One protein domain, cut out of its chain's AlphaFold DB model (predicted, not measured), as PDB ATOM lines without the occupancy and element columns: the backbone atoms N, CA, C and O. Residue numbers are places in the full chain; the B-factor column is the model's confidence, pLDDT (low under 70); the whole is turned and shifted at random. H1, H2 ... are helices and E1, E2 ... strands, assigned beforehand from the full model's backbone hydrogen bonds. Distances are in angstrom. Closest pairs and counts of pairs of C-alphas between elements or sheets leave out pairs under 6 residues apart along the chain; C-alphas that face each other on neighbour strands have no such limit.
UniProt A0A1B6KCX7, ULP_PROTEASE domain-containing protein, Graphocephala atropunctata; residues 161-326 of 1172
ATOM      1  N   LEU A 161     112.344 -16.149  11.486       88.69
ATOM      2  CA  LEU A 161     111.547 -17.151  10.775       88.69
ATOM      3  C   LEU A 161     110.630 -17.845  11.793       88.69
ATOM      4  O   LEU A 161     111.124 -18.536  12.677       88.69
ATOM      5  N   ILE A 162     109.316 -17.649  11.670       89.38
ATOM      6  CA  ILE A 162     108.319 -18.268  12.565       89.38
ATOM      7  C   ILE A 162     107.695 -19.539  11.976       89.38
ATOM      8  O   ILE A 162     107.036 -20.284  12.690       89.38
ATOM      9  N   GLY A 163     107.910 -19.803  10.685       91.00
ATOM     10  CA  GLY A 163     107.493 -21.030  10.006       91.00
ATOM     11  C   GLY A 163     107.438 -20.862   8.490       91.00
ATOM     12  O   GLY A 163     107.649 -19.764   7.960       91.00
ATOM     13  N   ASP A 164     107.135 -21.942   7.778       92.69
ATOM     14  CA  ASP A 164     106.871 -21.924   6.343       92.69
ATOM     15  C   ASP A 164     105.761 -22.903   5.926       92.69
ATOM     16  O   ASP A 164     105.286 -23.722   6.712       92.69
ATOM     17  N   PHE A 165     105.245 -22.728   4.708       93.38
ATOM     18  CA  PHE A 165     104.160 -23.548   4.164       93.38
ATOM     19  C   PHE A 165     104.193 -23.604   2.636       93.38
ATOM     20  O   PHE A 165     104.665 -22.676   1.980       93.38
ATOM     21  N   SER A 166     103.640 -24.667   2.050       90.75
ATOM     22  CA  SER A 166     103.524 -24.817   0.596       90.75
ATOM     23  C   SER A 166     102.137 -24.443   0.055       90.75
ATOM     24  O   SER A 166     101.088 -24.694   0.671       90.75
ATOM     25  N   ILE A 167     102.139 -23.865  -1.146       90.00
ATOM     26  CA  ILE A 167     100.986 -23.733  -2.040       90.00
ATOM     27  C   ILE A 167     101.288 -24.542  -3.303       90.00
ATOM     28  O   ILE A 167     102.353 -24.391  -3.901       90.00
ATOM     29  N   ASP A 168     100.345 -25.394  -3.693       89.75
ATOM     30  CA  ASP A 168     100.451 -26.255  -4.866       89.75
ATOM     31  C   ASP A 168     100.393 -25.464  -6.186       89.75
ATOM     32  O   ASP A 168      99.874 -24.346  -6.254       89.75
ATOM     33  N   SER A 169     100.885 -26.068  -7.265       85.50
ATOM     34  CA  SER A 169     100.915 -25.475  -8.607       85.50
ATOM     35  C   SER A 169      99.560 -24.987  -9.139       85.50
ATOM     36  O   SER A 169      99.548 -24.067  -9.965       85.50
ATOM     37  N   GLN A 170      98.436 -25.599  -8.754       87.88
ATOM     38  CA  GLN A 170      97.112 -25.242  -9.273       87.88
ATOM     39  C   GLN A 170      96.580 -24.007  -8.540       87.88
ATOM     40  O   GLN A 170      96.251 -23.005  -9.177       87.88
ATOM     41  N   THR A 171      96.603 -24.033  -7.208       87.12
ATOM     42  CA  THR A 171      96.267 -22.896  -6.343       87.12
ATOM     43  C   THR A 171      97.184 -21.703  -6.619       87.12
ATOM     44  O   THR A 171      96.704 -20.579  -6.744       87.12
ATOM     45  N   TRP A 172      98.490 -21.930  -6.800       88.12
ATOM     46  CA  TRP A 172      99.452 -20.883  -7.155       88.12
ATOM     47  C   TRP A 172      99.145 -20.227  -8.509       88.12
ATOM     48  O   TRP A 172      99.292 -19.014  -8.658       88.12
ATOM     49  N   SER A 173      98.682 -21.004  -9.490       85.25
ATOM     50  CA  SER A 173      98.257 -20.461 -10.785       85.25
ATOM     51  C   SER A 173      96.967 -19.647 -10.648       85.25
ATOM     52  O   SER A 173      96.907 -18.524 -11.137       85.25
ATOM     53  N   ALA A 174      95.982 -20.148  -9.895       85.31
ATOM     54  CA  ALA A 174      94.720 -19.450  -9.620       85.31
ATOM     55  C   ALA A 174      94.879 -18.161  -8.779       85.31
ATOM     56  O   ALA A 174      93.971 -17.334  -8.733       85.31
ATOM     57  N   MET A 175      96.019 -17.970  -8.106       87.44
ATOM     58  CA  MET A 175      96.338 -16.753  -7.349       87.44
ATOM     59  C   MET A 175      96.828 -15.580  -8.212       87.44
ATOM     60  O   MET A 175      97.021 -14.495  -7.656       87.44
ATOM     61  N   LYS A 176      97.044 -15.759  -9.523       85.62
ATOM     62  CA  LYS A 176      97.680 -14.765 -10.405       85.62
ATOM     63  C   LYS A 176      96.787 -14.311 -11.561       85.62
ATOM     64  O   LYS A 176      95.925 -15.051 -12.020       85.62
ATOM     65  N   ASP A 177      97.022 -13.091 -12.041       82.62
ATOM     66  CA  ASP A 177      96.472 -12.587 -13.301       82.62
ATOM     67  C   ASP A 177      97.318 -13.021 -14.517       82.62
ATOM     68  O   ASP A 177      98.410 -13.577 -14.381       82.62
ATOM     69  N   SER A 178      96.840 -12.712 -15.726       79.38
ATOM     70  CA  SER A 178      97.545 -12.974 -16.994       79.38
ATOM     71  C   SER A 178      98.870 -12.210 -17.161       79.38
ATOM     72  O   SER A 178      99.566 -12.398 -18.157       79.38
ATOM     73  N   LYS A 179      99.246 -11.358 -16.197       80.62
ATOM     74  CA  LYS A 179     100.510 -10.611 -16.137       80.62
ATOM     75  C   LYS A 179     101.412 -11.107 -14.989       80.62
ATOM     76  O   LYS A 179     102.352 -10.410 -14.606       80.62
ATOM     77  N   GLU A 180     101.153 -12.309 -14.457       80.12
ATOM     78  CA  GLU A 180     101.861 -12.959 -13.335       80.12
ATOM     79  C   GLU A 180     101.811 -12.183 -11.997       80.12
ATOM     80  O   GLU A 180     102.650 -12.389 -11.114       80.12
ATOM     81  N   ARG A 181     100.823 -11.298 -11.804       84.06
ATOM     82  CA  ARG A 181     100.639 -10.510 -10.570       84.06
ATOM     83  C   ARG A 181      99.600 -11.160  -9.663       84.06
ATOM     84  O   ARG A 181      98.583 -11.651 -10.142       84.06
ATOM     85  N   LEU A 182      99.806 -11.119  -8.346       86.81
ATOM     86  CA  LEU A 182      98.847 -11.654  -7.375       86.81
ATOM     87  C   LEU A 182      97.485 -10.935  -7.429       86.81
ATOM     88  O   LEU A 182      97.404  -9.720  -7.236       86.81
ATOM     89  N   LEU A 183      96.407 -11.705  -7.590       84.69
ATOM     90  CA  LEU A 183      95.023 -11.232  -7.558       84.69
ATOM     91  C   LEU A 183      94.609 -10.863  -6.127       84.69
ATOM     92  O   LEU A 183      94.460 -11.734  -5.265       84.69
ATOM     93  N   THR A 184      94.381  -9.575  -5.869       81.88
ATOM     94  CA  THR A 184      94.033  -9.019  -4.543       81.88
ATOM     95  C   THR A 184      92.729  -9.574  -3.957       81.88
ATOM     96  O   THR A 184      92.567  -9.609  -2.739       81.88
ATOM     97  N   THR A 185      91.823 -10.072  -4.797       78.06
ATOM     98  CA  THR A 185      90.576 -10.760  -4.414       78.06
ATOM     99  C   THR A 185      90.770 -12.236  -4.036       78.06
ATOM    100  O   THR A 185      89.857 -12.857  -3.488       78.06
ATOM    101  N   VAL A 186      91.944 -12.813  -4.308       82.00
ATOM    102  CA  VAL A 186      92.214 -14.256  -4.195       82.00
ATOM    103  C   VAL A 186      93.310 -14.537  -3.173       82.00
ATOM    104  O   VAL A 186      93.068 -15.216  -2.169       82.00
ATOM    105  N   TYR A 187      94.507 -13.986  -3.394       88.06
ATOM    106  CA  TYR A 187      95.702 -14.348  -2.633       88.06
ATOM    107  C   TYR A 187      95.570 -14.131  -1.112       88.06
ATOM    108  O   TYR A 187      96.024 -15.011  -0.375       88.06
ATOM    109  N   PRO A 188      94.932 -13.057  -0.584       88.06
ATOM    110  CA  PRO A 188      94.906 -12.830   0.859       88.06
ATOM    111  C   PRO A 188      94.121 -13.913   1.596       88.06
ATOM    112  O   PRO A 188      94.446 -14.253   2.726       88.06
ATOM    113  N   SER A 189      93.076 -14.472   0.983       84.44
ATOM    114  CA  SER A 189      92.248 -15.517   1.598       84.44
ATOM    115  C   SER A 189      93.012 -16.830   1.747       84.44
ATOM    116  O   SER A 189      93.040 -17.383   2.844       84.44
ATOM    117  N   ILE A 190      93.701 -17.266   0.691       86.75
ATOM    118  CA  ILE A 190      94.504 -18.499   0.695       86.75
ATOM    119  C   ILE A 190      95.696 -18.365   1.654       86.75
ATOM    120  O   ILE A 190      95.947 -19.253   2.468       86.75
ATOM    121  N   VAL A 191      96.401 -17.228   1.611       89.19
ATOM    122  CA  VAL A 191      97.576 -16.981   2.459       89.19
ATOM    123  C   VAL A 191      97.190 -16.858   3.940       89.19
ATOM    124  O   VAL A 191      97.862 -17.464   4.766       89.19
ATOM    125  N   SER A 192      96.098 -16.170   4.308       87.25
ATOM    126  CA  SER A 192      95.633 -16.138   5.713       87.25
ATOM    127  C   SER A 192      95.215 -17.519   6.237       87.25
ATOM    128  O   SER A 192      95.451 -17.809   7.406       87.25
ATOM    129  N   GLN A 193      94.614 -18.375   5.400       84.88
ATOM    130  CA  GLN A 193      94.246 -19.743   5.794       84.88
ATOM    131  C   GLN A 193      95.486 -20.607   6.049       84.88
ATOM    132  O   GLN A 193      95.588 -21.247   7.090       84.88
ATOM    133  N   LYS A 194      96.460 -20.581   5.133       88.81
ATOM    134  CA  LYS A 194      97.710 -21.347   5.260       88.81
ATOM    135  C   LYS A 194      98.671 -20.808   6.332       88.81
ATOM    136  O   LYS A 194      99.490 -21.568   6.830       88.81
ATOM    137  N   PHE A 195      98.560 -19.533   6.709       89.75
ATOM    138  CA  PHE A 195      99.314 -18.922   7.813       89.75
ATOM    139  C   PHE A 195      98.799 -19.329   9.205       89.75
ATOM    140  O   PHE A 195      99.566 -19.308  10.163       89.75
ATOM    141  N   PHE A 196      97.525 -19.711   9.344       86.38
ATOM    142  CA  PHE A 196      96.918 -19.975  10.656       86.38
ATOM    143  C   PHE A 196      97.656 -21.027  11.514       86.38
ATOM    144  O   PHE A 196      97.864 -20.749  12.693       86.38
ATOM    145  N   PRO A 197      98.144 -22.165  10.971       85.88
ATOM    146  CA  PRO A 197      98.936 -23.123  11.750       85.88
ATOM    147  C   PRO A 197     100.293 -22.585  12.234       85.88
ATOM    148  O   PRO A 197     100.849 -23.132  13.178       85.88
ATOM    149  N   ILE A 198     100.827 -21.530  11.606       87.50
ATOM    150  CA  ILE A 198     102.119 -20.908  11.956       87.50
ATOM    151  C   ILE A 198     101.946 -19.856  13.061       87.50
ATOM    152  O   ILE A 198     102.844 -19.639  13.868       87.50
ATOM    153  N   SER A 199     100.793 -19.184  13.121       87.00
ATOM    154  CA  SER A 199     100.483 -18.251  14.206       87.00
ATOM    155  C   SER A 199      98.989 -18.236  14.506       87.00
ATOM    156  O   SER A 199      98.239 -17.388  14.016       87.00
ATOM    157  N   LYS A 200      98.560 -19.171  15.361       84.00
ATOM    158  CA  LYS A 200      97.151 -19.344  15.735       84.00
ATOM    159  C   LYS A 200      96.518 -18.086  16.332       84.00
ATOM    160  O   LYS A 200      95.355 -17.818  16.058       84.00
ATOM    161  N   GLY A 201      97.266 -17.264  17.071       85.38
ATOM    162  CA  GLY A 201      96.754 -16.005  17.632       85.38
ATOM    163  C   GLY A 201      96.567 -14.866  16.616       85.38
ATOM    164  O   GLY A 201      95.615 -14.095  16.721       85.38
ATOM    165  N   CYS A 202      97.431 -14.745  15.606       87.75
ATOM    166  CA  CYS A 202      97.477 -13.537  14.776       87.75
ATOM    167  C   CYS A 202      96.467 -13.552  13.613       87.75
ATOM    168  O   CYS A 202      96.478 -14.438  12.759       87.75
ATOM    169  N   VAL A 203      95.653 -12.497  13.487       87.44
ATOM    170  CA  VAL A 203      94.814 -12.271  12.291       87.44
ATOM    171  C   VAL A 203      95.618 -11.508  11.237       87.44
ATOM    172  O   VAL A 203      95.836 -10.308  11.370       87.44
ATOM    173  N   LEU A 204      96.053 -12.180  10.170       88.06
ATOM    174  CA  LEU A 204      96.957 -11.592   9.174       88.06
ATOM    175  C   LEU A 204      96.260 -10.579   8.239       88.06
ATOM    176  O   LEU A 204      95.331 -10.942   7.511       88.06
ATOM    177  N   GLN A 205      96.751  -9.334   8.211       87.81
ATOM    178  CA  GLN A 205      96.298  -8.252   7.324       87.81
ATOM    179  C   GLN A 205      97.391  -7.866   6.316       87.81
ATOM    180  O   GLN A 205      98.489  -7.472   6.703       87.81
ATOM    181  N   MET A 206      97.098  -7.973   5.018       88.06
ATOM    182  CA  MET A 206      98.054  -7.688   3.933       88.06
ATOM    183  C   MET A 206      98.182  -6.184   3.670       88.06
ATOM    184  O   MET A 206      97.194  -5.462   3.793       88.06
ATOM    185  N   LYS A 207      99.369  -5.713   3.256       83.88
ATOM    186  CA  LYS A 207      99.594  -4.289   2.947       83.88
ATOM    187  C   LYS A 207     100.359  -4.036   1.644       83.88
ATOM    188  O   LYS A 207      99.787  -3.468   0.722       83.88
ATOM    189  N   ASN A 208     101.623  -4.459   1.549       84.06
ATOM    190  CA  ASN A 208     102.472  -4.198   0.375       84.06
ATOM    191  C   ASN A 208     102.857  -5.506  -0.327       84.06
ATOM    192  O   ASN A 208     103.101  -6.516   0.334       84.06
ATOM    193  N   ILE A 209     102.973  -5.464  -1.655       86.75
ATOM    194  CA  ILE A 209     103.471  -6.567  -2.484       86.75
ATOM    195  C   ILE A 209     104.669  -6.053  -3.280       86.75
ATOM    196  O   ILE A 209     104.519  -5.163  -4.114       86.75
ATOM    197  N   ASN A 210     105.845  -6.627  -3.041       85.12
ATOM    198  CA  ASN A 210     107.084  -6.240  -3.700       85.12
ATOM    199  C   ASN A 210     107.560  -7.380  -4.612       85.12
ATOM    200  O   ASN A 210     107.682  -8.526  -4.176       85.12
ATOM    201  N   TYR A 211     107.870  -7.049  -5.866       81.69
ATOM    202  CA  TYR A 211     108.446  -7.963  -6.854       81.69
ATOM    203  C   TYR A 211     109.868  -7.482  -7.159       81.69
ATOM    204  O   TYR A 211     110.031  -6.405  -7.731       81.69
ATOM    205  N   PHE A 212     110.900  -8.243  -6.790       73.38
ATOM    206  CA  PHE A 212     112.293  -7.849  -7.035       73.38
ATOM    207  C   PHE A 212     113.148  -9.003  -7.568       73.38
ATOM    208  O   PHE A 212     112.947 -10.169  -7.236       73.38
ATOM    209  N   LYS A 213     114.123  -8.679  -8.424       61.19
ATOM    210  CA  LYS A 213     115.135  -9.636  -8.891       61.19
ATOM    211  C   LYS A 213     116.291  -9.656  -7.887       61.19
ATOM    212  O   LYS A 213     116.875  -8.611  -7.627       61.19
ATOM    213  N   LYS A 214     116.661 -10.830  -7.371       57.50
ATOM    214  CA  LYS A 214     117.894 -11.037  -6.593       57.50
ATOM    215  C   LYS A 214     118.636 -12.244  -7.164       57.50
ATOM    216  O   LYS A 214     118.045 -13.312  -7.298       57.50
ATOM    217  N   SER A 215     119.902 -12.059  -7.542       55.28
ATOM    218  CA  SER A 215     120.755 -13.109  -8.130       55.28
ATOM    219  C   SER A 215     120.064 -13.870  -9.278       55.28
ATOM    220  O   SER A 215     119.910 -15.089  -9.240       55.28
ATOM    221  N   GLY A 216     119.532 -13.127 -10.258       56.84
ATOM    222  CA  GLY A 216     118.794 -13.658 -11.416       56.84
ATOM    223  C   GLY A 216     117.365 -14.154 -11.138       56.84
ATOM    224  O   GLY A 216     116.540 -14.184 -12.050       56.84
ATOM    225  N   ARG A 217     117.018 -14.488  -9.889       59.34
ATOM    226  CA  ARG A 217     115.704 -15.041  -9.520       59.34
ATOM    227  C   ARG A 217     114.715 -13.919  -9.176       59.34
ATOM    228  O   ARG A 217     115.044 -13.006  -8.418       59.34
ATOM    229  N   LYS A 218     113.488 -13.984  -9.714       61.56
ATOM    230  CA  LYS A 218     112.362 -13.154  -9.245       61.56
ATOM    231  C   LYS A 218     111.944 -13.661  -7.862       61.56
ATOM    232  O   LYS A 218     111.458 -14.783  -7.760       61.56
ATOM    233  N   ILE A 219     112.122 -12.847  -6.827       71.94
ATOM    234  CA  ILE A 219     111.569 -13.086  -5.492       71.94
ATOM    235  C   ILE A 219     110.347 -12.181  -5.334       71.94
ATOM    236  O   ILE A 219     110.399 -10.977  -5.600       71.94
ATOM    237  N   LEU A 220     109.244 -12.785  -4.911       86.50
ATOM    238  CA  LEU A 220     108.036 -12.086  -4.504       86.50
ATOM    239  C   LEU A 220     108.015 -12.018  -2.977       86.50
ATOM    240  O   LEU A 220     108.303 -13.001  -2.293       86.50
ATOM    241  N   THR A 221     107.685 -10.851  -2.431       87.88
ATOM    242  CA  THR A 221     107.539 -10.652  -0.989       87.88
ATOM    243  C   THR A 221     106.267  -9.882  -0.684       87.88
ATOM    244  O   THR A 221     106.043  -8.799  -1.222       87.88
ATOM    245  N   VAL A 222     105.442 -10.431   0.205       90.56
ATOM    246  CA  VAL A 222     104.244  -9.766   0.728       90.56
ATOM    247  C   VAL A 222     104.523  -9.312   2.156       90.56
ATOM    248  O   VAL A 222     104.954 -10.104   2.992       90.56
ATOM    249  N   TYR A 223     104.254  -8.042   2.440       90.44
ATOM    250  CA  TYR A 223     104.330  -7.479   3.784       90.44
ATOM    251  C   TYR A 223     102.932  -7.326   4.378       90.44
ATOM    252  O   TYR A 223     102.002  -6.844   3.722       90.44
ATOM    253  N   ALA A 224     102.810  -7.715   5.640       91.00
ATOM    254  CA  ALA A 224     101.561  -7.804   6.377       91.00
ATOM    255  C   ALA A 224     101.755  -7.376   7.843       91.00
ATOM    256  O   ALA A 224     102.874  -7.138   8.297       91.00
ATOM    257  N   TYR A 225     100.663  -7.263   8.589       90.06
ATOM    258  CA  TYR A 225     100.659  -6.938  10.016       90.06
ATOM    259  C   TYR A 225      99.580  -7.735  10.754       90.06
ATOM    260  O   TYR A 225      98.659  -8.267  10.125       90.06
ATOM    261  N   CYS A 226      99.686  -7.840  12.080       88.31
ATOM    262  CA  CYS A 226      98.609  -8.423  12.871       88.31
ATOM    263  C   CYS A 226      97.436  -7.438  12.966       88.31
ATOM    264  O   CYS A 226      97.592  -6.274  13.330       88.31
ATOM    265  N   GLY A 227      96.231  -7.911  12.663       83.81
ATOM    266  CA  GLY A 227      95.007  -7.131  12.770       83.81
ATOM    267  C   GLY A 227      94.705  -6.702  14.205       83.81
ATOM    268  O   GLY A 227      94.070  -5.665  14.391       83.81
ATOM    269  N   HIS A 228      95.138  -7.464  15.216       82.75
ATOM    270  CA  HIS A 228      94.988  -7.107  16.631       82.75
ATOM    271  C   HIS A 228      95.823  -5.880  16.998       82.75
ATOM    272  O   HIS A 228      95.266  -4.930  17.539       82.75
ATOM    273  N   ASN A 229      97.107  -5.872  16.631       75.38
ATOM    274  CA  ASN A 229      98.048  -4.785  16.894       75.38
ATOM    275  C   ASN A 229      98.977  -4.568  15.684       75.38
ATOM    276  O   ASN A 229      99.714  -5.471  15.286       75.38
ATOM    277  N   THR A 230      98.996  -3.345  15.143       70.00
ATOM    278  CA  THR A 230      99.814  -2.969  13.975       70.00
ATOM    279  C   THR A 230     101.328  -2.950  14.225       70.00
ATOM    280  O   THR A 230     102.081  -2.758  13.274       70.00
ATOM    281  N   ILE A 231     101.781  -3.107  15.475       79.50
ATOM    282  CA  ILE A 231     103.206  -3.219  15.834       79.50
ATOM    283  C   ILE A 231     103.787  -4.560  15.363       79.50
ATOM    284  O   ILE A 231     104.924  -4.596  14.891       79.50
ATOM    285  N   THR A 232     103.020  -5.653  15.431       85.00
ATOM    286  CA  THR A 232     103.456  -6.949  14.896       85.00
ATOM    287  C   THR A 232     103.375  -6.922  13.374       85.00
ATOM    288  O   THR A 232     102.290  -6.790  12.800       85.00
ATOM    289  N   THR A 233     104.517  -7.079  12.709       89.50
ATOM    290  CA  THR A 233     104.645  -7.061  11.249       89.50
ATOM    291  C   THR A 233     105.269  -8.344  10.727       89.50
ATOM    292  O   THR A 233     106.265  -8.829  11.267       89.50
ATOM    293  N   PHE A 234     104.716  -8.838   9.621       91.06
ATOM    294  CA  PHE A 234     105.133 -10.062   8.953       91.06
ATOM    295  C   PHE A 234     105.662  -9.777   7.548       91.06
ATOM    296  O   PHE A 234     105.161  -8.903   6.835       91.06
ATOM    297  N   LYS A 235     106.638 -10.576   7.126       91.75
ATOM    298  CA  LYS A 235     107.218 -10.583   5.784       91.75
ATOM    299  C   LYS A 235     107.157 -12.014   5.255       91.75
ATOM    300  O   LYS A 235     107.762 -12.909   5.837       91.75
ATOM    301  N   LEU A 236     106.419 -12.221   4.170       92.56
ATOM    302  CA  LEU A 236     106.208 -13.525   3.548       92.56
ATOM    303  C   LEU A 236     106.998 -13.582   2.236       92.56
ATOM    304  O   LEU A 236     106.682 -12.839   1.306       92.56
ATOM    305  N   GLU A 237     108.018 -14.435   2.164       90.38
ATOM    306  CA  GLU A 237     108.879 -14.613   0.985       90.38
ATOM    307  C   GLU A 237     108.488 -15.872   0.206       90.38
ATOM    308  O   GLU A 237     108.437 -16.966   0.766       90.38
ATOM    309  N   PHE A 238     108.228 -15.712  -1.093       90.31
ATOM    310  CA  PHE A 238     107.719 -16.761  -1.974       90.31
ATOM    311  C   PHE A 238     108.867 -17.341  -2.814       90.31
ATOM    312  O   PHE A 238     109.510 -16.624  -3.587       90.31
ATOM    313  N   TYR A 239     109.091 -18.649  -2.695       84.94
ATOM    314  CA  TYR A 239     110.159 -19.401  -3.348       84.94
ATOM    315  C   TYR A 239     109.579 -20.550  -4.176       84.94
ATOM    316  O   TYR A 239     108.901 -21.423  -3.640       84.94
ATOM    317  N   LYS A 240     109.881 -20.605  -5.479       76.44
ATOM    318  CA  LYS A 240     109.566 -21.792  -6.285       76.44
ATOM    319  C   LYS A 240     110.438 -22.965  -5.828       76.44
ATOM    320  O   LYS A 240     111.658 -22.816  -5.742       76.44
ATOM    321  N   ILE A 241     109.818 -24.108  -5.547       74.12
ATOM    322  CA  ILE A 241     110.512 -25.314  -5.082       74.12
ATOM    323  C   ILE A 241     111.304 -25.936  -6.245       74.12
ATOM    324  O   ILE A 241     110.838 -25.965  -7.385       74.12
ATOM    325  N   PHE A 242     112.522 -26.415  -5.978       61.62
ATOM    326  CA  PHE A 242     113.343 -27.077  -6.996       61.62
ATOM    327  C   PHE A 242     112.712 -28.429  -7.371       61.62
ATOM    328  O   PHE A 242     112.241 -29.150  -6.499       61.62
ATOM    329  N   ASN A 243     112.659 -28.749  -8.666       64.50
ATOM    330  CA  ASN A 243     111.973 -29.926  -9.226       64.50
ATOM    331  C   ASN A 243     110.458 -30.058  -8.921       64.50
ATOM    332  O   ASN A 243     109.864 -31.067  -9.291       64.50
ATOM    333  N   SER A 244     109.800 -29.034  -8.359       72.38
ATOM    334  CA  SER A 244     108.331 -28.941  -8.318       72.38
ATOM    335  C   SER A 244     107.816 -27.688  -9.049       72.38
ATOM    336  O   SER A 244     108.553 -26.748  -9.367       72.38
ATOM    337  N   LYS A 245     106.516 -27.680  -9.357       73.69
ATOM    338  CA  LYS A 245     105.778 -26.487  -9.798       73.69
ATOM    339  C   LYS A 245     105.202 -25.682  -8.618       73.69
ATOM    340  O   LYS A 245     104.718 -24.573  -8.835       73.69
ATOM    341  N   ASP A 246     105.293 -26.217  -7.402       85.38
ATOM    342  CA  ASP A 246     104.768 -25.631  -6.167       85.38
ATOM    343  C   ASP A 246     105.641 -24.482  -5.625       85.38
ATOM    344  O   ASP A 246     106.810 -24.309  -5.995       85.38
ATOM    345  N   VAL A 247     105.067 -23.698  -4.709       87.12
ATOM    346  CA  VAL A 247     105.710 -22.535  -4.087       87.12
ATOM    347  C   VAL A 247     105.735 -22.679  -2.567       87.12
ATOM    348  O   VAL A 247     104.694 -22.805  -1.924       87.12
ATOM    349  N   LEU A 248     106.938 -22.618  -1.999       89.06
ATOM    350  CA  LEU A 248     107.191 -22.502  -0.566       89.06
ATOM    351  C   LEU A 248     107.097 -21.030  -0.152       89.06
ATOM    352  O   LEU A 248     107.676 -20.160  -0.805       89.06
ATOM    353  N   ILE A 249     106.407 -20.747   0.947       91.88
ATOM    354  CA  ILE A 249     106.266 -19.405   1.511       91.88
ATOM    355  C   ILE A 249     106.863 -19.403   2.910       91.88
ATOM    356  O   ILE A 249     106.313 -20.023   3.820       91.88
ATOM    357  N   ARG A 250     107.977 -18.687   3.082       92.00
ATOM    358  CA  ARG A 250     108.638 -18.492   4.379       92.00
ATOM    359  C   ARG A 250     108.096 -17.256   5.072       92.00
ATOM    360  O   ARG A 250     108.017 -16.192   4.458       92.00
ATOM    361  N   VAL A 251     107.733 -17.395   6.342       92.38
ATOM    362  CA  VAL A 251     107.067 -16.356   7.127       92.38
ATOM    363  C   VAL A 251     108.016 -15.833   8.198       92.38
ATOM    364  O   VAL A 251     108.359 -16.536   9.147       92.38
ATOM    365  N   PHE A 252     108.415 -14.572   8.060       91.12
ATOM    366  CA  PHE A 252     109.257 -13.873   9.023       91.12
ATOM    367  C   PHE A 252     108.440 -12.871   9.840       91.12
ATOM    368  O   PHE A 252     107.566 -12.193   9.299       91.12
ATOM    369  N   SER A 253     108.772 -12.727  11.120       89.56
ATOM    370  CA  SER A 253     108.144 -11.813  12.079       89.56
ATOM    371  C   SER A 253     109.166 -10.838  12.678       89.56
ATOM    372  O   SER A 253     110.377 -11.084  12.656       89.56
ATOM    373  N   ASN A 254     108.688  -9.723  13.232       87.69
ATOM    374  CA  ASN A 254     109.467  -8.876  14.143       87.69
ATOM    375  C   ASN A 254     109.335  -9.287  15.625       87.69
ATOM    376  O   ASN A 254     110.120  -8.808  16.436       87.69
ATOM    377  N   ALA A 255     108.406 -10.187  15.973       78.88
ATOM    378  CA  ALA A 255     108.186 -10.698  17.332       78.88
ATOM    379  C   ALA A 255     108.004 -12.231  17.353       78.88
ATOM    380  O   ALA A 255     107.364 -12.786  16.457       78.88
ATOM    381  N   ASN A 256     108.538 -12.903  18.379       69.38
ATOM    382  CA  ASN A 256     108.516 -14.372  18.493       69.38
ATOM    383  C   ASN A 256     107.182 -14.923  19.021       69.38
ATOM    384  O   ASN A 256     106.791 -16.033  18.676       69.38
ATOM    385  N   SER A 257     106.467 -14.148  19.836       68.88
ATOM    386  CA  SER A 257     105.125 -14.460  20.330       68.88
ATOM    387  C   SER A 257     104.271 -13.191  20.345       68.88
ATOM    388  O   SER A 257     104.787 -12.075  20.246       68.88
ATOM    389  N   CYS A 258     102.949 -13.354  20.400       70.69
ATOM    390  CA  CYS A 258     101.988 -12.254  20.374       70.69
ATOM    391  C   CYS A 258     100.789 -12.596  21.259       70.69
ATOM    392  O   CYS A 258     100.024 -13.503  20.938       70.69
ATOM    393  N   LEU A 259     100.632 -11.859  22.359       73.94
ATOM    394  CA  LEU A 259      99.458 -11.928  23.226       73.94
ATOM    395  C   LEU A 259      98.429 -10.881  22.788       73.94
ATOM    396  O   LEU A 259      98.786  -9.784  22.344       73.94
ATOM    397  N   HIS A 260      97.150 -11.237  22.870       82.94
ATOM    398  CA  HIS A 260      96.039 -10.446  22.347       82.94
ATOM    399  C   HIS A 260      94.865 -10.472  23.329       82.94
ATOM    400  O   HIS A 260      94.352 -11.539  23.645       82.94
ATOM    401  N   GLU A 261      94.410  -9.302  23.774       76.38
ATOM    402  CA  GLU A 261      93.322  -9.163  24.759       76.38
ATOM    403  C   GLU A 261      91.923  -9.303  24.135       76.38
ATOM    404  O   GLU A 261      90.991  -9.797  24.763       76.38
ATOM    405  N   GLN A 262      91.764  -8.867  22.879       83.12
ATOM    406  CA  GLN A 262      90.465  -8.751  22.212       83.12
ATOM    407  C   GLN A 262      90.290  -9.789  21.100       83.12
ATOM    408  O   GLN A 262      91.167  -9.964  20.252       83.12
ATOM    409  N   LYS A 263      89.115 -10.426  21.039       85.06
ATOM    410  CA  LYS A 263      88.763 -11.378  19.971       85.06
ATOM    411  C   LYS A 263      88.630 -10.673  18.626       85.06
ATOM    412  O   LYS A 263      87.811  -9.766  18.487       85.06
ATOM    413  N   LYS A 264      89.389 -11.113  17.617       83.31
ATOM    414  CA  LYS A 264      89.390 -10.478  16.287       83.31
ATOM    415  C   LYS A 264      89.163 -11.457  15.140       83.31
ATOM    416  O   LYS A 264      89.469 -12.642  15.222       83.31
ATOM    417  N   THR A 265      88.596 -10.935  14.056       84.25
ATOM    418  CA  THR A 265      88.270 -11.675  12.832       84.25
ATOM    419  C   THR A 265      88.574 -10.792  11.622       84.25
ATOM    420  O   THR A 265      88.379  -9.578  11.685       84.25
ATOM    421  N   ARG A 266      89.056 -11.369  10.515       79.75
ATOM    422  CA  ARG A 266      89.261 -10.614   9.264       79.75
ATOM    423  C   ARG A 266      87.921 -10.270   8.609       79.75
ATOM    424  O   ARG A 266      86.936 -10.987   8.799       79.75
ATOM    425  N   GLU A 267      87.883  -9.253   7.758       80.19
ATOM    426  CA  GLU A 267      86.729  -9.023   6.885       80.19
ATOM    427  C   GLU A 267      86.456 -10.216   5.953       80.19
ATOM    428  O   GLU A 267      87.362 -10.954   5.550       80.19
ATOM    429  N   LEU A 268      85.177 -10.400   5.610       83.38
ATOM    430  CA  LEU A 268      84.724 -11.427   4.676       83.38
ATOM    431  C   LEU A 268      84.812 -10.898   3.236       83.38
ATOM    432  O   LEU A 268      83.872 -10.275   2.740       83.38
ATOM    433  N   SER A 269      85.935 -11.148   2.570       80.44
ATOM    434  CA  SER A 269      86.271 -10.607   1.246       80.44
ATOM    435  C   SER A 269      86.717 -11.688   0.252       80.44
ATOM    436  O   SER A 269      87.147 -12.777   0.646       80.44
ATOM    437  N   GLY A 270      86.615 -11.377  -1.045       81.06
ATOM    438  CA  GLY A 270      87.089 -12.238  -2.134       81.06
ATOM    439  C   GLY A 270      86.398 -13.604  -2.204       81.06
ATOM    440  O   GLY A 270      85.285 -13.759  -1.704       81.06
ATOM    441  N   ILE A 271      87.109 -14.617  -2.723       80.56
ATOM    442  CA  ILE A 271      86.600 -15.999  -2.896       80.56
ATOM    443  C   ILE A 271      85.889 -16.543  -1.643       80.56
ATOM    444  O   ILE A 271      84.895 -17.259  -1.753       80.56
ATOM    445  N   LEU A 272      86.359 -16.201  -0.437       80.31
ATOM    446  CA  LEU A 272      85.732 -16.657   0.806       80.31
ATOM    447  C   LEU A 272      84.327 -16.061   0.997       80.31
ATOM    448  O   LEU A 272      83.430 -16.767   1.459       80.31
ATOM    449  N   ARG A 273      84.110 -14.796   0.603       85.88
ATOM    450  CA  ARG A 273      82.776 -14.174   0.569       85.88
ATOM    451  C   ARG A 273      81.878 -14.898  -0.419       85.88
ATOM    452  O   ARG A 273      80.744 -15.199  -0.064       85.88
ATOM    453  N   ASP A 274      82.373 -15.211  -1.609       86.06
ATOM    454  CA  ASP A 274      81.543 -15.768  -2.678       86.06
ATOM    455  C   ASP A 274      81.210 -17.252  -2.439       86.06
ATOM    456  O   ASP A 274      80.048 -17.644  -2.548       86.06
ATOM    457  N   LYS A 275      82.156 -18.051  -1.919       86.44
ATOM    458  CA  LYS A 275      81.878 -19.401  -1.387       86.44
ATOM    459  C   LYS A 275      80.803 -19.367  -0.290       86.44
ATOM    460  O   LYS A 275      79.908 -20.210  -0.278       86.44
ATOM    461  N   ILE A 276      80.851 -18.378   0.605       88.19
ATOM    462  CA  ILE A 276      79.825 -18.183   1.640       88.19
ATOM    463  C   ILE A 276      78.490 -17.698   1.045       88.19
ATOM    464  O   ILE A 276      77.446 -18.179   1.480       88.19
ATOM    465  N   LYS A 277      78.485 -16.832   0.020       89.69
ATOM    466  CA  LYS A 277      77.265 -16.432  -0.707       89.69
ATOM    467  C   LYS A 277      76.542 -17.645  -1.291       89.69
ATOM    468  O   LYS A 277      75.345 -17.777  -1.050       89.69
ATOM    469  N   HIS A 278      77.249 -18.552  -1.970       87.94
ATOM    470  CA  HIS A 278      76.650 -19.779  -2.512       87.94
ATOM    471  C   HIS A 278      76.006 -20.648  -1.418       87.94
ATOM    472  O   HIS A 278      74.849 -21.036  -1.558       87.94
ATOM    473  N   THR A 279      76.686 -20.877  -0.289       88.50
ATOM    474  CA  THR A 279      76.110 -21.609   0.860       88.50
ATOM    475  C   THR A 279      74.880 -20.905   1.454       88.50
ATOM    476  O   THR A 279      73.935 -21.556   1.898       88.50
ATOM    477  N   LEU A 280      74.859 -19.570   1.462       89.06
ATOM    478  CA  LEU A 280      73.769 -18.768   2.028       89.06
ATOM    479  C   LEU A 280      72.529 -18.650   1.127       89.06
ATOM    480  O   LEU A 280      71.480 -18.231   1.624       89.06
ATOM    481  N   LEU A 281      72.618 -19.024  -0.154       83.00
ATOM    482  CA  LEU A 281      71.448 -19.153  -1.033       83.00
ATOM    483  C   LEU A 281      70.526 -20.300  -0.587       83.00
ATOM    484  O   LEU A 281      69.312 -20.182  -0.722       83.00
ATOM    485  N   THR A 282      71.092 -21.376  -0.029       78.31
ATOM    486  CA  THR A 282      70.353 -22.585   0.383       78.31
ATOM    487  C   THR A 282      70.253 -22.770   1.899       78.31
ATOM    488  O   THR A 282      69.364 -23.485   2.357       78.31
ATOM    489  N   ARG A 283      71.120 -22.134   2.703       81.69
ATOM    490  CA  ARG A 283      71.130 -22.267   4.174       81.69
ATOM    491  C   ARG A 283      70.898 -20.942   4.903       81.69
ATOM    492  O   ARG A 283      71.212 -19.856   4.413       81.69
ATOM    493  N   ASN A 284      70.353 -21.041   6.115       82.38
ATOM    494  CA  ASN A 284      70.076 -19.901   6.989       82.38
ATOM    495  C   ASN A 284      71.403 -19.286   7.511       82.38
ATOM    496  O   ASN A 284      72.277 -20.041   7.953       82.38
ATOM    497  N   PRO A 285      71.569 -17.944   7.525       87.62
ATOM    498  CA  PRO A 285      72.738 -17.279   8.110       87.62
ATOM    499  C   PRO A 285      73.077 -17.711   9.543       87.62
ATOM    500  O   PRO A 285      74.253 -17.737   9.900       87.62
ATOM    501  N   MET A 286      72.080 -18.077  10.357       87.00
ATOM    502  CA  MET A 286      72.313 -18.575  11.715       87.00
ATOM    503  C   MET A 286      72.884 -19.995  11.716       87.00
ATOM    504  O   MET A 286      73.848 -20.240  12.430       87.00
ATOM    505  N   SER A 287      72.368 -20.913  10.885       87.12
ATOM    506  CA  SER A 287      72.952 -22.261  10.783       87.12
ATOM    507  C   SER A 287      74.382 -22.205  10.246       87.12
ATOM    508  O   SER A 287      75.265 -22.805  10.833       87.12
ATOM    509  N   VAL A 288      74.649 -21.392   9.215       89.69
ATOM    510  CA  VAL A 288      76.018 -21.226   8.691       89.69
ATOM    511  C   VAL A 288      76.951 -20.626   9.751       89.69
ATOM    512  O   VAL A 288      78.096 -21.050   9.861       89.69
ATOM    513  N   ARG A 289      76.469 -19.693  10.588       90.81
ATOM    514  CA  ARG A 289      77.246 -19.192  11.732       90.81
ATOM    515  C   ARG A 289      77.499 -20.268  12.792       90.81
ATOM    516  O   ARG A 289      78.598 -20.284  13.333       90.81
ATOM    517  N   LEU A 290      76.519 -21.115  13.107       90.12
ATOM    518  CA  LEU A 290      76.672 -22.192  14.091       90.12
ATOM    519  C   LEU A 290      77.701 -23.224  13.622       90.12
ATOM    520  O   LEU A 290      78.630 -23.500  14.374       90.12
ATOM    521  N   ASP A 291      77.628 -23.677  12.365       89.88
ATOM    522  CA  ASP A 291      78.668 -24.504  11.742       89.88
ATOM    523  C   ASP A 291      80.056 -23.839  11.871       89.88
ATOM    524  O   ASP A 291      81.006 -24.458  12.347       89.88
ATOM    525  N   CYS A 292      80.188 -22.554  11.508       88.94
ATOM    526  CA  CYS A 292      81.456 -21.818  11.620       88.94
ATOM    527  C   CYS A 292      81.945 -21.598  13.063       88.94
ATOM    528  O   CYS A 292      83.101 -21.233  13.235       88.94
ATOM    529  N   VAL A 293      81.096 -21.760  14.082       88.56
ATOM    530  CA  VAL A 293      81.484 -21.695  15.504       88.56
ATOM    531  C   VAL A 293      81.844 -23.084  16.039       88.56
ATOM    532  O   VAL A 293      82.791 -23.201  16.806       88.56
ATOM    533  N   GLN A 294      81.141 -24.132  15.603       88.06
ATOM    534  CA  GLN A 294      81.426 -25.526  15.965       88.06
ATOM    535  C   GLN A 294      82.765 -26.032  15.411       88.06
ATOM    536  O   GLN A 294      83.369 -26.910  16.014       88.06
ATOM    537  N   ASN A 295      83.226 -25.481  14.284       86.69
ATOM    538  CA  ASN A 295      84.487 -25.862  13.639       86.69
ATOM    539  C   ASN A 295      85.689 -24.967  14.026       86.69
ATOM    540  O   ASN A 295      86.737 -25.084  13.401       86.69
ATOM    541  N   LEU A 296      85.564 -24.072  15.017       86.69
ATOM    542  CA  LEU A 296      86.681 -23.225  15.465       86.69
ATOM    543  C   LEU A 296      87.787 -24.044  16.153       86.69
ATOM    544  O   LEU A 296      87.514 -24.804  17.081       86.69
ATOM    545  N   ASP A 297      89.046 -23.793  15.783       86.06
ATOM    546  CA  ASP A 297      90.219 -24.280  16.522       86.06
ATOM    547  C   ASP A 297      90.256 -23.699  17.949       86.06
ATOM    548  O   ASP A 297      90.302 -22.481  18.146       86.06
ATOM    549  N   VAL A 298      90.238 -24.582  18.950       85.94
ATOM    550  CA  VAL A 298      90.107 -24.218  20.374       85.94
ATOM    551  C   VAL A 298      91.280 -23.359  20.856       85.94
ATOM    552  O   VAL A 298      91.078 -22.388  21.582       85.94
ATOM    553  N   GLU A 299      92.493 -23.678  20.412       85.56
ATOM    554  CA  GLU A 299      93.722 -22.968  20.779       85.56
ATOM    555  C   GLU A 299      93.761 -21.561  20.155       85.56
ATOM    556  O   GLU A 299      94.023 -20.578  20.847       85.56
ATOM    557  N   GLY A 300      93.383 -21.417  18.880       84.56
ATOM    558  CA  GLY A 300      93.165 -20.114  18.249       84.56
ATOM    559  C   GLY A 300      92.133 -19.259  18.993       84.56
ATOM    560  O   GLY A 300      92.365 -18.069  19.201       84.56
ATOM    561  N   VAL A 301      91.036 -19.857  19.472       84.81
ATOM    562  CA  VAL A 301      90.015 -19.153  20.274       84.81
ATOM    563  C   VAL A 301      90.548 -18.709  21.641       84.81
ATOM    564  O   VAL A 301      90.196 -17.612  22.085       84.81
ATOM    565  N   GLN A 302      91.394 -19.515  22.294       85.44
ATOM    566  CA  GLN A 302      92.103 -19.139  23.527       85.44
ATOM    567  C   GLN A 302      93.079 -17.977  23.277       85.44
ATOM    568  O   GLN A 302      93.118 -17.029  24.056       85.44
ATOM    569  N   LEU A 303      93.777 -17.986  22.138       85.81
ATOM    570  CA  LEU A 303      94.652 -16.905  21.664       85.81
ATOM    571  C   LEU A 303      93.888 -15.730  21.007       85.81
ATOM    572  O   LEU A 303      94.469 -14.919  20.286       85.81
ATOM    573  N   ASN A 304      92.577 -15.623  21.254       85.69
ATOM    574  CA  ASN A 304      91.690 -14.553  20.785       85.69
ATOM    575  C   ASN A 304      91.640 -14.344  19.249       85.69
ATOM    576  O   ASN A 304      91.269 -13.269  18.757       85.69
ATOM    577  N   ASN A 305      91.915 -15.393  18.474       86.06
ATOM    578  CA  ASN A 305      91.653 -15.458  17.040       86.06
ATOM    579  C   ASN A 305      90.308 -16.147  16.764       86.06
ATOM    580  O   ASN A 305      90.096 -17.310  17.092       86.06
ATOM    581  N   VAL A 306      89.388 -15.427  16.123       85.81
ATOM    582  CA  VAL A 306      88.081 -15.949  15.688       85.81
ATOM    583  C   VAL A 306      87.876 -15.695  14.191       85.81
ATOM    584  O   VAL A 306      86.796 -15.310  13.737       85.81
ATOM    585  N   GLN A 307      88.936 -15.867  13.390       79.62
ATOM    586  CA  GLN A 307      88.923 -15.534  11.962       79.62
ATOM    587  C   GLN A 307      87.945 -16.342  11.098       79.62
ATOM    588  O   GLN A 307      87.614 -15.884  10.004       79.62
ATOM    589  N   GLU A 308      87.448 -17.487  11.560       76.00
ATOM    590  CA  GLU A 308      86.529 -18.333  10.784       76.00
ATOM    591  C   GLU A 308      85.054 -18.010  11.081       76.00
ATOM    592  O   GLU A 308      84.221 -17.965  10.172       76.00
ATOM    593  N   ALA A 309      84.733 -17.641  12.324       85.25
ATOM    594  CA  ALA A 309      83.388 -17.256  12.736       85.25
ATOM    595  C   ALA A 309      83.106 -15.763  12.481       85.25
ATOM    596  O   ALA A 309      83.620 -14.878  13.166       85.25
ATOM    597  N   LYS A 310      82.219 -15.457  11.522       88.56
ATOM    598  CA  LYS A 310      81.728 -14.086  11.271       88.56
ATOM    599  C   LYS A 310      80.471 -13.771  12.080       88.56
ATOM    600  O   LYS A 310      79.752 -14.668  12.528       88.56
ATOM    601  N   SER A 311      80.194 -12.483  12.280       88.00
ATOM    602  CA  SER A 311      78.959 -12.035  12.931       88.00
ATOM    603  C   SER A 311      77.724 -12.421  12.105       88.00
ATOM    604  O   SER A 311      77.776 -12.550  10.878       88.00
ATOM    605  N   TYR A 312      76.577 -12.552  12.774       87.62
ATOM    606  CA  TYR A 312      75.302 -12.802  12.097       87.62
ATOM    607  C   TYR A 312      74.950 -11.687  11.088       87.62
ATOM    608  O   TYR A 312      74.421 -11.970  10.014       87.62
ATOM    609  N   SER A 313      75.312 -10.431  11.379       87.31
ATOM    610  CA  SER A 313      75.119  -9.293  10.469       87.31
ATOM    611  C   SER A 313      75.937  -9.410   9.175       87.31
ATOM    612  O   SER A 313      75.403  -9.120   8.103       87.31
ATOM    613  N   VAL A 314      77.180  -9.906   9.234       89.25
ATOM    614  CA  VAL A 314      78.015 -10.144   8.040       89.25
ATOM    615  C   VAL A 314      77.413 -11.235   7.155       89.25
ATOM    616  O   VAL A 314      77.267 -11.020   5.950       89.25
ATOM    617  N   PHE A 315      76.986 -12.366   7.728       90.69
ATOM    618  CA  PHE A 315      76.313 -13.421   6.960       90.69
ATOM    619  C   PHE A 315      74.957 -12.955   6.397       90.69
ATOM    620  O   PHE A 315      74.644 -13.232   5.240       90.69
ATOM    621  N   ARG A 316      74.171 -12.175   7.154       88.00
ATOM    622  CA  ARG A 316      72.923 -11.559   6.667       88.00
ATOM    623  C   ARG A 316      73.176 -10.607   5.488       88.00
ATOM    624  O   ARG A 316      72.430 -10.669   4.512       88.00
ATOM    625  N   LYS A 317      74.225  -9.771   5.533       88.62
ATOM    626  CA  LYS A 317      74.596  -8.877   4.417       88.62
ATOM    627  C   LYS A 317      75.057  -9.670   3.189       88.62
ATOM    628  O   LYS A 317      74.523  -9.449   2.107       88.62
ATOM    629  N   ALA A 318      75.947 -10.651   3.361       89.50
ATOM    630  CA  ALA A 318      76.407 -11.516   2.270       89.50
ATOM    631  C   ALA A 318      75.247 -12.279   1.599       89.50
ATOM    632  O   ALA A 318      75.168 -12.322   0.373       89.50
ATOM    633  N   ARG A 319      74.288 -12.806   2.375       89.12
ATOM    634  CA  ARG A 319      73.067 -13.424   1.831       89.12
ATOM    635  C   ARG A 319      72.183 -12.422   1.082       89.12
ATOM    636  O   ARG A 319      71.610 -12.768   0.054       89.12
ATOM    637  N   SER A 320      72.060 -11.192   1.585       85.50
ATOM    638  CA  SER A 320      71.281 -10.145   0.915       85.50
ATOM    639  C   SER A 320      71.868  -9.788  -0.453       85.50
ATOM    640  O   SER A 320      71.106  -9.657  -1.404       85.50
ATOM    641  N   GLU A 321      73.199  -9.697  -0.557       86.81
ATOM    642  CA  GLU A 321      73.929  -9.526  -1.822       86.81
ATOM    643  C   GLU A 321      73.719 -10.723  -2.762       86.81
ATOM    644  O   GLU A 321      73.375 -10.532  -3.923       86.81
ATOM    645  N   ALA A 322      73.865 -11.957  -2.259       87.69
ATOM    646  CA  ALA A 322      73.689 -13.176  -3.054       87.69
ATOM    647  C   ALA A 322      72.287 -13.277  -3.676       87.69
ATOM    648  O   ALA A 322      72.142 -13.646  -4.836       87.69
ATOM    649  N   LEU A 323      71.249 -12.922  -2.913       84.94
ATOM    650  CA  LEU A 323      69.869 -12.918  -3.398       84.94
ATOM    651  C   LEU A 323      69.547 -11.706  -4.291       84.94
ATOM    652  O   LEU A 323      68.599 -11.779  -5.068       84.94
ATOM    653  N   ALA A 324      70.292 -10.601  -4.174       86.56
ATOM    654  CA  ALA A 324      70.107  -9.406  -5.002       86.56
ATOM    655  C   ALA A 324      70.681  -9.558  -6.418       86.56
ATOM    656  O   ALA A 324      70.224  -8.865  -7.314       86.56
ATOM    657  N   ALA A 325      71.602 -10.502  -6.647       84.00
ATOM    658  CA  ALA A 325      72.149 -10.793  -7.977       84.00
ATOM    659  C   ALA A 325      71.097 -11.245  -9.016       84.00
ATOM    660  O   ALA A 325      71.374 -11.221 -10.207       84.00
ATOM    661  N   ASN A 326      69.901 -11.647  -8.566       82.06
ATOM    662  CA  ASN A 326      68.770 -12.007  -9.424       82.06
ATOM    663  C   ASN A 326      67.653 -10.944  -9.438       82.06
ATOM    664  O   ASN A 326      66.652 -11.133 -10.130       82.06
TER     665      ASN A 326
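AT A GLANCE: This is residues 161 to 326 of the 1172 residues of the protein "ULP_PROTEASE domain-containing protein" of Graphocephala atropunctata (UniProt A0A1B6KCX7). Two lobes make up this domain: a strongly twisted sheet of five strands curled round helix H2, and a smaller lobe of helices in which H3 and H4 pack on H6. The long stretch of residues 254 to 270 leads from the sheet to the helical lobe, while the short helix H1 only grazes the sheet and H5 touches no other helix. The printed part has 166 residues, with six named helices and five named strands in the order E1 H1 H2 E2 E3 E4 E5 H3 H4 H5 H6. The sheet runs E1 E5 E4 E3 E2, all antiparallel, and the class is mixed, helices and strands. The whole is compact, with a radius of gyration of the C-alphas of 17.1 A and spans of 53 by 40 by 25 A.

IN THESE COORDINATES: E1, residues 161 to 167, begins at C-alpha 161 at (111.547, -17.151, 10.775) and is 17.9 A long. H1 is residues 169 to 174 and H2 residues 187 to 195, 12.0 A. E2, residues 204 to 214, spans 26.2 A and bends by 68 degrees at residue 207. E3, residues 217 to 226, spans 28.9 A; E4, residues 233 to 240, 23.4 A; E5, residues 247 to 253, 19.6 A. H3, residues 271 to 282, is 17.8 A long and begins at (86.600, -15.999, -2.896). H4 is residues 285 to 294, 14.3 A, and H5 residues 298 to 302. H6, residues 312 to 324, is 18.2 A long and ends at (70.107, -9.406, -5.002).

HOW THE PARTS SIT: E1 and E2 are the edge strands. E1 and E5 are antiparallel at 157 degrees, with N 165 and O 249 3.0 A apart, within hydrogen-bond range. E2, E3, E4 and E5 form a meander, each strand the antiparallel neighbour of the one before; within hydrogen-bond range are N 210 and O 221 at 2.8 A, N 236 and O 222 at 2.8 A, and N 250 and O 237 at 2.9 A. The sheet curls round H2, whose Ser 192 has its C-alpha 5.9 A from that of Leu 204 in E2, the closest pair. H2 and H3 are close but not clearly touching, Ser 189 to Leu 272 being the closest C-alphas at 6.7 A. H3 and H6 touch, about perpendicular at 78 degrees, with the C-alphas of Lys 277 and Ala 322 closest at 5.4 A. H4 and H6 touch at a steep tilt of 47 degrees, opposite ways, closest at the C-alphas of Pro 285 and Phe 315, 5.4 A. H5 is apart from H4 and H6. Every O i to N i+4 pair is within hydrogen-bond range in H1, H2, H4, H5 and H6, and 7 of 8 in H3.

THE WHOLE: The C-alphas of Ser 215 and Asn 284, the two farthest apart, are 53.3 A from each other. The printed part has no cut. The links H1 to H2 and E5 to H3 are long, with 12 and 17 residues. The mean pLDDT of the printed part is 84.0; residues 213 to 218, 242 to 243 and 256 to 257 are under 70.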